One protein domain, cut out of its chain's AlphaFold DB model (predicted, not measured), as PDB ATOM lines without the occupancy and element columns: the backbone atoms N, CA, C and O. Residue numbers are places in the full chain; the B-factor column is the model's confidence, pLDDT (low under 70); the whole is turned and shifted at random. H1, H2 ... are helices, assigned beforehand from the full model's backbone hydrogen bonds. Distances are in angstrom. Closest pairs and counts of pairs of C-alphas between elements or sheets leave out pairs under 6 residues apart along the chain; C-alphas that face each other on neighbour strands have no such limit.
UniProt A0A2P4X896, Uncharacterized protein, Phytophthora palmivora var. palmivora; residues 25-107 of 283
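This is residues 25 to 107 of the 283 residues of an uncharacterized protein of Phytophthora palmivora var. palmivora (UniProt A0A2P4X896). Two long helices, H3 and H4, make a V, joined at its corner by Gly 89, and H2 sits in the opening of the V, displaced to one side of it and packing on H4. The short helix H1 packs on H3, and two long loops join H1 to H2 and H2 to H3. The printed part has 83 residues with four named helices, H1, H2, H3 and H4 in chain order, and no named strand; the class is all helix. It is compact, with a radius of gyration of the C-alphas of 12.7 A, and spans 35 by 33 by 21 A.

Start at H3, residues 71 to 88, the longest helix. H4, residues 90 to 106, is close to it but not clearly touching: the closest C-alphas, of Trp 85 and Phe 93, are 6.2 A apart, and the lines stand at a steep tilt of 63 degrees, opposite ways. H2, residues 45 to 58, only just touches H3, with 3 pairs of C-alphas within 8 A, the closest Phe 52 and Phe 81 at 6.9 A; they stand about perpendicular, at 80 degrees. Residues 54 to 58 of H2 touch residues 97 to 104 of H4, closest at the C-alphas of Thr 58 and Glu 101, 6.2 A, the same way at 38 degrees, only just a steep tilt. H1, residues 25 to 28, touches residues 75 to 80 of H3, closest at the C-alphas of Leu 28 and His 76, 4.9 A; it is apart from H2 and H4. In H2 and H4 every O i to N i+4 pair is within hydrogen-bond range, in H3 13 of 14; H1 is too short for one.

Find C-alpha 71 at (-26.202, -34.513, -37.788); H3 runs 25.4 A to C-alpha 88. H4 covers 24.2 A to C-alpha 106 at (-6.186, -10.808, -40.426). H2 covers 20.1 A, H1 5.2 A.

The C-alphas farthest apart, of Glu 26 and Gly 106, are 37.8 A apart. The printed part has no cut. The links H1 to H2 and H2 to H3 are long, H3 to H4 tight. Look for pLDDT under 70 at residues 25 to 29, 59 to 69 and 106.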
ATOM      1  N   GLU A  25     -18.132 -44.316 -45.294       54.16
ATOM      2  CA  GLU A  25     -19.167 -43.951 -44.325       54.16
ATOM      3  C   GLU A  25     -18.868 -44.586 -42.949       54.16
ATOM      4  O   GLU A  25     -18.643 -43.853 -41.990       54.16
ATOM      5  N   GLU A  26     -18.657 -45.914 -42.872       59.53
ATOM      6  CA  GLU A  26     -18.229 -46.627 -41.643       59.53
ATOM      7  C   GLU A  26     -16.938 -46.064 -41.000       59.53
ATOM      8  O   GLU A  26     -16.727 -46.204 -39.795       59.53
ATOM      9  N   VAL A  27     -16.050 -45.441 -41.786       59.34
ATOM     10  CA  VAL A  27     -14.828 -44.784 -41.280       59.34
ATOM     11  C   VAL A  27     -15.107 -43.397 -40.691       59.34
ATOM     12  O   VAL A  27     -14.444 -43.009 -39.731       59.34
ATOM     13  N   LEU A  28     -16.064 -42.641 -41.240       58.38
ATOM     14  CA  LEU A  28     -16.351 -41.262 -40.820       58.38
ATOM     15  C   LEU A  28     -17.448 -41.157 -39.752       58.38
ATOM     16  O   LEU A  28     -17.451 -40.187 -38.998       58.38
ATOM     17  N   GLU A  29     -18.319 -42.158 -39.628       65.75
ATOM     18  CA  GLU A  29     -19.300 -42.291 -38.537       65.75
ATOM     19  C   GLU A  29     -18.697 -42.905 -37.256       65.75
ATOM     20  O   GLU A  29     -19.415 -43.255 -36.321       65.75
ATOM     21  N   ARG A  30     -17.364 -43.050 -37.195       72.69
ATOM     22  CA  ARG A  30     -16.650 -43.773 -36.131       72.69
ATOM     23  C   ARG A  30     -16.910 -43.236 -34.719       72.69
ATOM     24  O   ARG A  30     -16.898 -44.026 -33.777       72.69
ATOM     25  N   TRP A  31     -17.121 -41.928 -34.578       81.06
ATOM     26  CA  TRP A  31     -17.480 -41.277 -33.318       81.06
ATOM     27  C   TRP A  31     -18.621 -40.285 -33.536       81.06
ATOM     28  O   TRP A  31     -18.531 -39.399 -34.389       81.06
ATOM     29  N   ALA A  32     -19.670 -40.411 -32.723       84.69
ATOM     30  CA  ALA A  32     -20.759 -39.444 -32.679       84.69
ATOM     31  C   ALA A  32     -20.263 -38.083 -32.162       84.69
ATOM     32  O   ALA A  32     -19.294 -38.003 -31.401       84.69
ATOM     33  N   LEU A  33     -20.946 -37.008 -32.546       84.19
ATOM     34  CA  LEU A  33     -20.638 -35.649 -32.125       84.19
ATOM     35  C   LEU A  33     -20.511 -35.550 -30.594       84.19
ATOM     36  O   LEU A  33     -21.443 -35.853 -29.853       84.19
ATOM     37  N   HIS A  34     -19.349 -35.066 -30.152       85.56
ATOM     38  CA  HIS A  34     -18.945 -34.899 -28.748       85.56
ATOM     39  C   HIS A  34     -18.555 -36.180 -27.989       85.56
ATOM     40  O   HIS A  34     -18.176 -36.079 -26.821       85.56
ATOM     41  N   ASP A  35     -18.525 -37.355 -28.633       88.12
ATOM     42  CA  ASP A  35     -17.892 -38.542 -28.048       88.12
ATOM     43  C   ASP A  35     -16.373 -38.330 -27.913       88.12
ATOM     44  O   ASP A  35     -15.638 -38.260 -28.902       88.12
ATOM     45  N   CYS A  36     -15.904 -38.225 -26.669       86.94
ATOM     46  CA  CYS A  36     -14.495 -38.039 -26.330       86.94
ATOM     47  C   CYS A  36     -13.766 -39.358 -25.993       86.94
ATOM     48  O   CYS A  36     -12.587 -39.322 -25.641       86.94
ATOM     49  N   SER A  37     -14.421 -40.522 -26.124       86.38
ATOM     50  CA  SER A  37     -13.913 -41.842 -25.699       86.38
ATOM     51  C   SER A  37     -12.554 -42.243 -26.288       86.38
ATOM     52  O   SER A  37     -11.810 -43.001 -25.665       86.38
ATOM     53  N   ALA A  38     -12.209 -41.719 -27.467       84.81
ATOM     54  CA  ALA A  38     -10.950 -41.983 -28.160       84.81
ATOM     55  C   ALA A  38      -9.971 -40.793 -28.182       84.81
ATOM     56  O   ALA A  38      -8.994 -40.824 -28.932       84.81
ATOM     57  N   VAL A  39     -10.210 -39.733 -27.402       86.69
ATOM     58  CA  VAL A  39      -9.337 -38.549 -27.363       86.69
ATOM     59  C   VAL A  39      -8.106 -38.826 -26.498       86.69
ATOM     60  O   VAL A  39      -8.180 -38.906 -25.271       86.69
ATOM     61  N   ILE A  40      -6.941 -38.929 -27.135       86.31
ATOM     62  CA  ILE A  40      -5.661 -39.135 -26.451       86.31
ATOM     63  C   ILE A  40      -5.236 -37.823 -25.778       86.31
ATOM     64  O   ILE A  40      -5.215 -36.770 -26.417       86.31
ATOM     65  N   ASN A  41      -4.866 -37.889 -24.494       85.69
ATOM     66  CA  ASN A  41      -4.502 -36.729 -23.668       85.69
ATOM     67  C   ASN A  41      -5.576 -35.618 -23.691       85.69
ATOM     68  O   ASN A  41      -5.256 -34.447 -23.897       85.69
ATOM     69  N   SER A  42      -6.849 -35.996 -23.522       85.62
ATOM     70  CA  SER A  42      -7.969 -35.047 -23.473       85.62
ATOM     71  C   SER A  42      -7.786 -34.003 -22.355       85.62
ATOM     72  O   SER A  42      -7.525 -34.396 -21.215       85.62
ATOM     73  N   PRO A  43      -7.972 -32.697 -22.631       85.12
ATOM     74  CA  PRO A  43      -8.087 -31.663 -21.601       85.12
ATOM     75  C   PRO A  43      -9.434 -31.721 -20.852       85.12
ATOM     76  O   PRO A  43      -9.587 -31.095 -19.805       85.12
ATOM     77  N   GLY A  44     -10.404 -32.482 -21.368       88.88
ATOM     78  CA  GLY A  44     -11.761 -32.608 -20.843       88.88
ATOM     79  C   GLY A  44     -12.818 -32.240 -21.883       88.88
ATOM     80  O   GLY A  44     -12.599 -31.391 -22.749       88.88
ATOM     81  N   ASP A  45     -13.981 -32.882 -21.797       89.19
ATOM     82  CA  ASP A  45     -15.001 -32.884 -22.856       89.19
ATOM     83  C   ASP A  45     -15.472 -31.474 -23.247       89.19
ATOM     84  O   ASP A  45     -15.607 -31.169 -24.431       89.19
ATOM     85  N   ALA A  46     -15.660 -30.582 -22.270       89.00
ATOM     86  CA  ALA A  46     -16.071 -29.197 -22.512       89.00
ATOM     87  C   ALA A  46     -15.013 -28.385 -23.288       89.00
ATOM     88  O   ALA A  46     -15.364 -27.569 -24.140       89.00
ATOM     89  N   GLU A  47     -13.722 -28.629 -23.041       90.88
ATOM     90  CA  GLU A  47     -12.643 -27.976 -23.788       90.88
ATOM     91  C   GLU A  47     -12.494 -28.591 -25.188       90.88
ATOM     92  O   GLU A  47     -12.321 -27.857 -26.159       90.88
ATOM     93  N   MET A  48     -12.682 -29.908 -25.341       92.06
ATOM     94  CA  MET A  48     -12.732 -30.551 -26.663       92.06
ATOM     95  C   MET A  48     -13.909 -30.051 -27.518       92.06
ATOM     96  O   MET A  48     -13.744 -29.848 -28.722       92.06
ATOM     97  N   GLN A  49     -15.072 -29.785 -26.917       90.50
ATOM     98  CA  GLN A  49     -16.219 -29.161 -27.591       90.50
ATOM     99  C   GLN A  49     -15.906 -27.731 -28.065       90.50
ATOM    100  O   GLN A  49     -16.209 -27.377 -29.208       90.50
ATOM    101  N   GLU A  50     -15.251 -26.918 -27.233       89.94
ATOM    102  CA  GLU A  50     -14.836 -25.555 -27.592       89.94
ATOM    103  C   GLU A  50     -13.737 -25.542 -28.670       89.94
ATOM    104  O   GLU A  50     -13.825 -24.791 -29.645       89.94
ATOM    105  N   LEU A  51     -12.736 -26.422 -28.561       91.69
ATOM    106  CA  LEU A  51     -11.692 -26.608 -29.572       91.69
ATOM    107  C   LEU A  51     -12.273 -27.074 -30.915       91.69
ATOM    108  O   LEU A  51     -11.857 -26.574 -31.963       91.69
ATOM    109  N   PHE A  52     -13.271 -27.963 -30.901       89.88
ATOM    110  CA  PHE A  52     -14.014 -28.350 -32.100       89.88
ATOM    111  C   PHE A  52     -14.769 -27.163 -32.702       89.88
ATOM    112  O   PHE A  52     -14.638 -26.903 -33.900       89.88
ATOM    113  N   ARG A  53     -15.508 -26.399 -31.887       88.12
ATOM    114  CA  ARG A  53     -16.261 -25.211 -32.326       88.12
ATOM    115  C   ARG A  53     -15.342 -24.182 -32.994       88.12
ATOM    116  O   ARG A  53     -15.654 -23.707 -34.090       88.12
ATOM    117  N   ARG A  54     -14.193 -23.884 -32.376       89.38
ATOM    118  CA  ARG A  54     -13.124 -23.023 -32.918       89.38
ATOM    119  C   ARG A  54     -12.575 -23.553 -34.242       89.38
ATOM    120  O   ARG A  54     -12.615 -22.864 -35.262       89.38
ATOM    121  N   TRP A  55     -12.142 -24.812 -34.268       87.19
ATOM    122  CA  TRP A  55     -11.610 -25.471 -35.464       87.19
ATOM    123  C   TRP A  55     -12.612 -25.485 -36.626       87.19
ATOM    124  O   TRP A  55     -12.238 -25.192 -37.766       87.19
ATOM    125  N   HIS A  56     -13.891 -25.740 -36.349       83.25
ATOM    126  CA  HIS A  56     -14.952 -25.721 -37.352       83.25
ATOM    127  C   HIS A  56     -15.205 -24.303 -37.893       83.25
ATOM    128  O   HIS A  56     -15.342 -24.120 -39.108       83.25
ATOM    129  N   ALA A  57     -15.157 -23.284 -37.026       75.94
ATOM    130  CA  ALA A  57     -15.272 -21.882 -37.422       75.94
ATOM    131  C   ALA A  57     -14.135 -21.431 -38.365       75.94
ATOM    132  O   ALA A  57     -14.417 -20.760 -39.361       75.94
ATOM    133  N   THR A  58     -12.880 -21.865 -38.152       73.12
ATOM    134  CA  THR A  58     -11.766 -21.544 -39.085       73.12
ATOM    135  C   THR A  58     -11.995 -22.057 -40.511       73.12
ATOM    136  O   THR A  58     -11.444 -21.514 -41.468       73.12
ATOM    137  N   ARG A  59     -12.844 -23.081 -40.680       68.12
ATOM    138  CA  ARG A  59     -13.215 -23.664 -41.980       68.12
ATOM    139  C   ARG A  59     -14.405 -22.962 -42.649       68.12
ATOM    140  O   ARG A  59     -14.853 -23.413 -43.700       68.12
ATOM    141  N   SER A  60     -14.911 -21.873 -42.062       57.22
ATOM    142  CA  SER A  60     -16.089 -21.119 -42.527       57.22
ATOM    143  C   SER A  60     -17.362 -21.974 -42.688       57.22
ATOM    144  O   SER A  60     -18.211 -21.655 -43.518       57.22
ATOM    145  N   LYS A  61     -17.506 -23.065 -41.919       55.94
ATOM    146  CA  LYS A  61     -18.708 -23.917 -41.909       55.94
ATOM    147  C   LYS A  61     -19.579 -23.626 -40.674       55.94
ATOM    148  O   LYS A  61     -19.014 -23.393 -39.603       55.94
ATOM    149  N   PRO A  62     -20.924 -23.690 -40.765       48.72
ATOM    150  CA  PRO A  62     -21.794 -23.545 -39.597       48.72
ATOM    151  C   PRO A  62     -21.486 -24.628 -38.557       48.72
ATOM    152  O   PRO A  62     -21.489 -25.809 -38.887       48.72
ATOM    153  N   ALA A  63     -21.220 -24.245 -37.307       46.75
ATOM    154  CA  ALA A  63     -20.991 -25.180 -36.196       46.75
ATOM    155  C   ALA A  63     -22.302 -25.705 -35.566       46.75
ATOM    156  O   ALA A  63     -22.300 -26.213 -34.451       46.75
ATOM    157  N   THR A  64     -23.424 -25.545 -36.267       50.56
ATOM    158  CA  THR A  64     -24.774 -25.927 -35.847       50.56
ATOM    159  C   THR A  64     -25.522 -26.556 -37.019       50.56
ATOM    160  O   THR A  64     -25.251 -26.243 -38.181       50.56
ATOM    161  N   VAL A  65     -26.482 -27.432 -36.706       50.59
ATOM    162  CA  VAL A  65     -27.397 -28.026 -37.691       50.59
ATOM    163  C   VAL A  65     -28.139 -26.922 -38.449       50.59
ATOM    164  O   VAL A  65     -28.627 -25.955 -37.861       50.59
ATOM    165  N   SER A  66     -28.221 -27.072 -39.767       54.91
ATOM    166  CA  SER A  66     -28.894 -26.147 -40.683       54.91
ATOM    167  C   SER A  66     -29.498 -26.933 -41.852       54.91
ATOM    168  O   SER A  66     -29.290 -28.140 -41.962       54.91
ATOM    169  N   SER A  67     -30.191 -26.266 -42.779       46.59
ATOM    170  CA  SER A  67     -30.708 -26.908 -44.000       46.59
ATOM    171  C   SER A  67     -29.628 -27.527 -44.907       46.59
ATOM    172  O   SER A  67     -29.971 -28.260 -45.830       46.59
ATOM    173  N   THR A  68     -28.340 -27.262 -44.654       53.59
ATOM    174  CA  THR A  68     -27.193 -27.843 -45.377       53.59
ATOM    175  C   THR A  68     -26.188 -28.573 -44.477       53.59
ATOM    176  O   THR A  68     -25.190 -29.089 -44.981       53.59
ATOM    177  N   VAL A  69     -26.432 -28.642 -43.162       64.38
ATOM    178  CA  VAL A  69     -25.567 -29.304 -42.170       64.38
ATOM    179  C   VAL A  69     -26.407 -30.321 -41.401       64.38
ATOM    180  O   VAL A  69     -27.150 -29.959 -40.492       64.38
ATOM    181  N   THR A  70     -26.306 -31.593 -41.790       72.62
ATOM    182  CA  THR A  70     -26.983 -32.726 -41.136       72.62
ATOM    183  C   THR A  70     -26.236 -33.167 -39.868       72.62
ATOM    184  O   THR A  70     -25.034 -32.903 -39.773       72.62
ATOM    185  N   PRO A  71     -26.884 -33.890 -38.928       75.62
ATOM    186  CA  PRO A  71     -26.202 -34.513 -37.788       75.62
ATOM    187  C   PRO A  71     -25.007 -35.375 -38.223       75.62
ATOM    188  O   PRO A  71     -23.885 -35.064 -37.845       75.62
ATOM    189  N   GLN A  72     -25.223 -36.293 -39.176       78.50
ATOM    190  CA  GLN A  72     -24.184 -37.124 -39.807       78.50
ATOM    191  C   GLN A  72     -22.973 -36.299 -40.298       78.50
ATOM    192  O   GLN A  72     -21.821 -36.693 -40.140       78.50
ATOM    193  N   SER A  73     -23.200 -35.100 -40.855       78.31
ATOM    194  CA  SER A  73     -22.109 -34.221 -41.306       78.31
ATOM    195  C   SER A  73     -21.310 -33.569 -40.167       78.31
ATOM    196  O   SER A  73     -20.157 -33.187 -40.384       78.31
ATOM    197  N   LEU A  74     -21.894 -33.459 -38.969       82.19
ATOM    198  CA  LEU A  74     -21.215 -33.048 -37.739       82.19
ATOM    199  C   LEU A  74     -20.487 -34.229 -37.085       82.19
ATOM    200  O   LEU A  74     -19.366 -34.030 -36.631       82.19
ATOM    201  N   ASP A  75     -21.046 -35.443 -37.124       84.50
ATOM    202  CA  ASP A  75     -20.372 -36.677 -36.686       84.50
ATOM    203  C   ASP A  75     -19.101 -36.931 -37.526       84.50
ATOM    204  O   ASP A  75     -18.001 -37.089 -36.993       84.50
ATOM    205  N   HIS A  76     -19.203 -36.802 -38.855       84.12
ATOM    206  CA  HIS A  76     -18.054 -36.842 -39.774       84.12
ATOM    207  C   HIS A  76     -17.026 -35.731 -39.489       84.12
ATOM    208  O   HIS A  76     -15.815 -35.934 -39.622       84.12
ATOM    209  N   ALA A  77     -17.486 -34.528 -39.121       85.69
ATOM    210  CA  ALA A  77     -16.599 -33.416 -38.786       85.69
ATOM    211  C   ALA A  77     -15.894 -33.628 -37.438       85.69
ATOM    212  O   ALA A  77     -14.722 -33.268 -37.317       85.69
ATOM    213  N   TRP A  78     -16.590 -34.211 -36.459       88.69
ATOM    214  CA  TRP A  78     -16.071 -34.575 -35.143       88.69
ATOM    215  C   TRP A  78     -15.039 -35.699 -35.253       88.69
ATOM    216  O   TRP A  78     -13.923 -35.551 -34.757       88.69
ATOM    217  N   THR A  79     -15.334 -36.756 -36.014       86.75
ATOM    218  CA  THR A  79     -14.383 -37.843 -36.285       86.75
ATOM    219  C   THR A  79     -13.093 -37.312 -36.922       86.75
ATOM    220  O   THR A  79     -12.006 -37.514 -36.379       86.75
ATOM    221  N   ALA A  80     -13.193 -36.500 -37.981       88.19
ATOM    222  CA  ALA A  80     -12.035 -35.870 -38.630       88.19
ATOM    223  C   ALA A  80     -11.315 -34.792 -37.777       88.19
ATOM    224  O   ALA A  80     -10.253 -34.290 -38.171       88.19
ATOM    225  N   PHE A  81     -11.891 -34.400 -36.637       90.00
ATOM    226  CA  PHE A  81     -11.267 -33.562 -35.611       90.00
ATOM    227  C   PHE A  81     -10.515 -34.424 -34.585       90.00
ATOM    228  O   PHE A  81      -9.338 -34.158 -34.346       90.00
ATOM    229  N   VAL A  82     -11.127 -35.499 -34.072       89.81
ATOM    230  CA  VAL A  82     -10.505 -36.452 -33.130       89.81
ATOM    231  C   VAL A  82      -9.306 -37.171 -33.763       89.81
ATOM    232  O   VAL A  82      -8.230 -37.196 -33.165       89.81
ATOM    233  N   GLU A  83      -9.422 -37.665 -35.004       89.25
ATOM    234  CA  GLU A  83      -8.288 -38.251 -35.745       89.25
ATOM    235  C   GLU A  83      -7.104 -37.281 -35.852       89.25
ATOM    236  O   GLU A  83      -5.940 -37.657 -35.684       89.25
ATOM    237  N   ARG A  84      -7.407 -36.007 -36.126       89.31
ATOM    238  CA  ARG A  84      -6.411 -34.950 -36.299       89.31
ATOM    239  C   ARG A  84      -5.772 -34.540 -34.977       89.31
ATOM    240  O   ARG A  84      -4.563 -34.343 -34.949       89.31
ATOM    241  N   TRP A  85      -6.548 -34.436 -33.902       91.62
ATOM    242  CA  TRP A  85      -6.034 -34.207 -32.552       91.62
ATOM    243  C   TRP A  85      -5.063 -35.321 -32.141       91.62
ATOM    244  O   TRP A  85      -3.926 -35.041 -31.765       91.62
ATOM    245  N   ASN A  86      -5.476 -36.580 -32.314       90.88
ATOM    246  CA  ASN A  86      -4.675 -37.756 -31.973       90.88
ATOM    247  C   ASN A  86      -3.392 -37.877 -32.819       90.88
ATOM    248  O   ASN A  86      -2.377 -38.352 -32.317       90.88
ATOM    249  N   THR A  87      -3.424 -37.438 -34.082       91.31
ATOM    250  CA  THR A  87      -2.278 -37.509 -35.010       91.31
ATOM    251  C   THR A  87      -1.316 -36.324 -34.868       91.31
ATOM    252  O   THR A  87      -0.104 -36.507 -34.929       91.31
ATOM    253  N   GLU A  88      -1.825 -35.097 -34.709       90.50
ATOM    254  CA  GLU A  88      -0.984 -33.893 -34.600       90.50
ATOM    255  C   GLU A  88      -0.486 -33.644 -33.166       90.50
ATOM    256  O   GLU A  88       0.544 -32.994 -32.990       90.50
ATOM    257  N   GLY A  89      -1.188 -34.171 -32.157       90.12
ATOM    258  CA  GLY A  89      -0.896 -33.985 -30.738       90.12
ATOM    259  C   GLY A  89      -1.349 -32.620 -30.204       90.12
ATOM    260  O   GLY A  89      -1.148 -31.586 -30.844       90.12
ATOM    261  N   ALA A  90      -1.917 -32.615 -28.993       89.38
ATOM    262  CA  ALA A  90      -2.561 -31.464 -28.346       89.38
ATOM    263  C   ALA A  90      -1.855 -30.110 -28.573       89.38
ATOM    264  O   ALA A  90      -2.444 -29.175 -29.114       89.38
ATOM    265  N   ARG A  91      -0.563 -30.010 -28.220       90.56
ATOM    266  CA  ARG A  91       0.203 -28.752 -28.295       90.56
ATOM    267  C   ARG A  91       0.337 -28.211 -29.720       90.56
ATOM    268  O   ARG A  91       0.169 -27.014 -29.939       90.56
ATOM    269  N   GLU A  92       0.655 -29.066 -30.691       91.94
ATOM    270  CA  GLU A  92       0.821 -28.622 -32.079       91.94
ATOM    271  C   GLU A  92      -0.527 -28.390 -32.760       91.94
ATOM    272  O   GLU A  92      -0.629 -27.480 -33.581       91.94
ATOM    273  N   PHE A  93      -1.566 -29.147 -32.392       91.69
ATOM    274  CA  PHE A  93      -2.934 -28.889 -32.834       91.69
ATOM    275  C   PHE A  93      -3.400 -27.492 -32.404       91.69
ATOM    276  O   PHE A  93      -3.811 -26.706 -33.258       91.69
ATOM    277  N   VAL A  94      -3.286 -27.158 -31.111       92.25
ATOM    278  CA  VAL A  94      -3.691 -25.847 -30.569       92.25
ATOM    279  C   VAL A  94      -2.886 -24.721 -31.220       92.25
ATOM    280  O   VAL A  94      -3.481 -23.813 -31.793       92.25
ATOM    281  N   ARG A  95      -1.553 -24.835 -31.286       93.88
ATOM    282  CA  ARG A  95      -0.692 -23.828 -31.935       93.88
ATOM    283  C   ARG A  95      -1.058 -23.580 -33.409       93.88
ATOM    284  O   ARG A  95      -1.006 -22.448 -33.888       93.88
ATOM    285  N   LYS A  96      -1.424 -24.630 -34.156       90.25
ATOM    286  CA  LYS A  96      -1.871 -24.520 -35.560       90.25
ATOM    287  C   LYS A  96      -3.303 -23.998 -35.688       90.25
ATOM    288  O   LYS A  96      -3.624 -23.395 -36.713       90.25
ATOM    289  N   LEU A  97      -4.165 -24.241 -34.701       89.75
ATOM    290  CA  LEU A  97      -5.502 -23.656 -34.624       89.75
ATOM    291  C   LEU A  97      -5.402 -22.147 -34.388       89.75
ATOM    292  O   LEU A  97      -5.945 -21.389 -35.183       89.75
ATOM    293  N   GLU A  98      -4.620 -21.720 -33.399       89.81
ATOM    294  CA  GLU A  98      -4.393 -20.310 -33.064       89.81
ATOM    295  C   GLU A  98      -3.774 -19.530 -34.230       89.81
ATOM    296  O   GLU A  98      -4.253 -18.448 -34.567       89.81
ATOM    297  N   GLN A  99      -2.781 -20.103 -34.926       85.12
ATOM    298  CA  GLN A  99      -2.244 -19.496 -36.151       85.12
ATOM    299  C   GLN A  99      -3.333 -19.333 -37.222       85.12
ATOM    300  O   GLN A  99      -3.445 -18.265 -37.814       85.12
ATOM    301  N   ARG A 100      -4.179 -20.349 -37.448       85.12
ATOM    302  CA  ARG A 100      -5.288 -20.261 -38.417       85.12
ATOM    303  C   ARG A 100      -6.371 -19.274 -37.995       85.12
ATOM    304  O   ARG A 100      -6.993 -18.673 -38.865       85.12
ATOM    305  N   GLU A 101      -6.617 -19.103 -36.702       85.88
ATOM    306  CA  GLU A 101      -7.535 -18.091 -36.174       85.88
ATOM    307  C   GLU A 101      -6.965 -16.680 -36.368       85.88
ATOM    308  O   GLU A 101      -7.693 -15.804 -36.833       85.88
ATOM    309  N   ALA A 102      -5.666 -16.474 -36.127       80.25
ATOM    310  CA  ALA A 102      -4.971 -15.217 -36.405       80.25
ATOM    311  C   ALA A 102      -4.940 -14.893 -37.911       80.25
ATOM    312  O   ALA A 102      -5.302 -13.784 -38.312       80.25
ATOM    313  N   ASP A 103      -4.605 -15.873 -38.758       77.81
ATOM    314  CA  ASP A 103      -4.644 -15.754 -40.219       77.81
ATOM    315  C   ASP A 103      -6.069 -15.436 -40.702       77.81
ATOM    316  O   ASP A 103      -6.275 -14.542 -41.525       77.81
ATOM    317  N   HIS A 104      -7.082 -16.135 -40.175       76.19
ATOM    318  CA  HIS A 104      -8.477 -15.908 -40.548       76.19
ATOM    319  C   HIS A 104      -8.997 -14.556 -40.048       76.19
ATOM    320  O   HIS A 104      -9.778 -13.925 -40.757       76.19
ATOM    321  N   ALA A 105      -8.555 -14.079 -38.880       70.00
ATOM    322  CA  ALA A 105      -8.853 -12.738 -38.393       70.00
ATOM    323  C   ALA A 105      -8.232 -11.679 -39.315       70.00
ATOM    324  O   ALA A 105      -8.965 -10.860 -39.871       70.00
ATOM    325  N   GLY A 106      -6.920 -11.750 -39.570       65.94
ATOM    326  CA  GLY A 106      -6.186 -10.808 -40.426       65.94
ATOM    327  C   GLY A 106      -6.588 -10.825 -41.909       65.94
ATOM    328  O   GLY A 106      -6.385  -9.834 -42.609       65.94
ATOM    329  N   LEU A 107      -7.195 -11.920 -42.382       70.88
ATOM    330  CA  LEU A 107      -7.743 -12.082 -43.737       70.88
ATOM    331  C   LEU A 107      -9.283 -12.100 -43.776       70.88
ATOM    332  O   LEU A 107      -9.868 -12.473 -44.803       70.88
TER     333      LEU A 107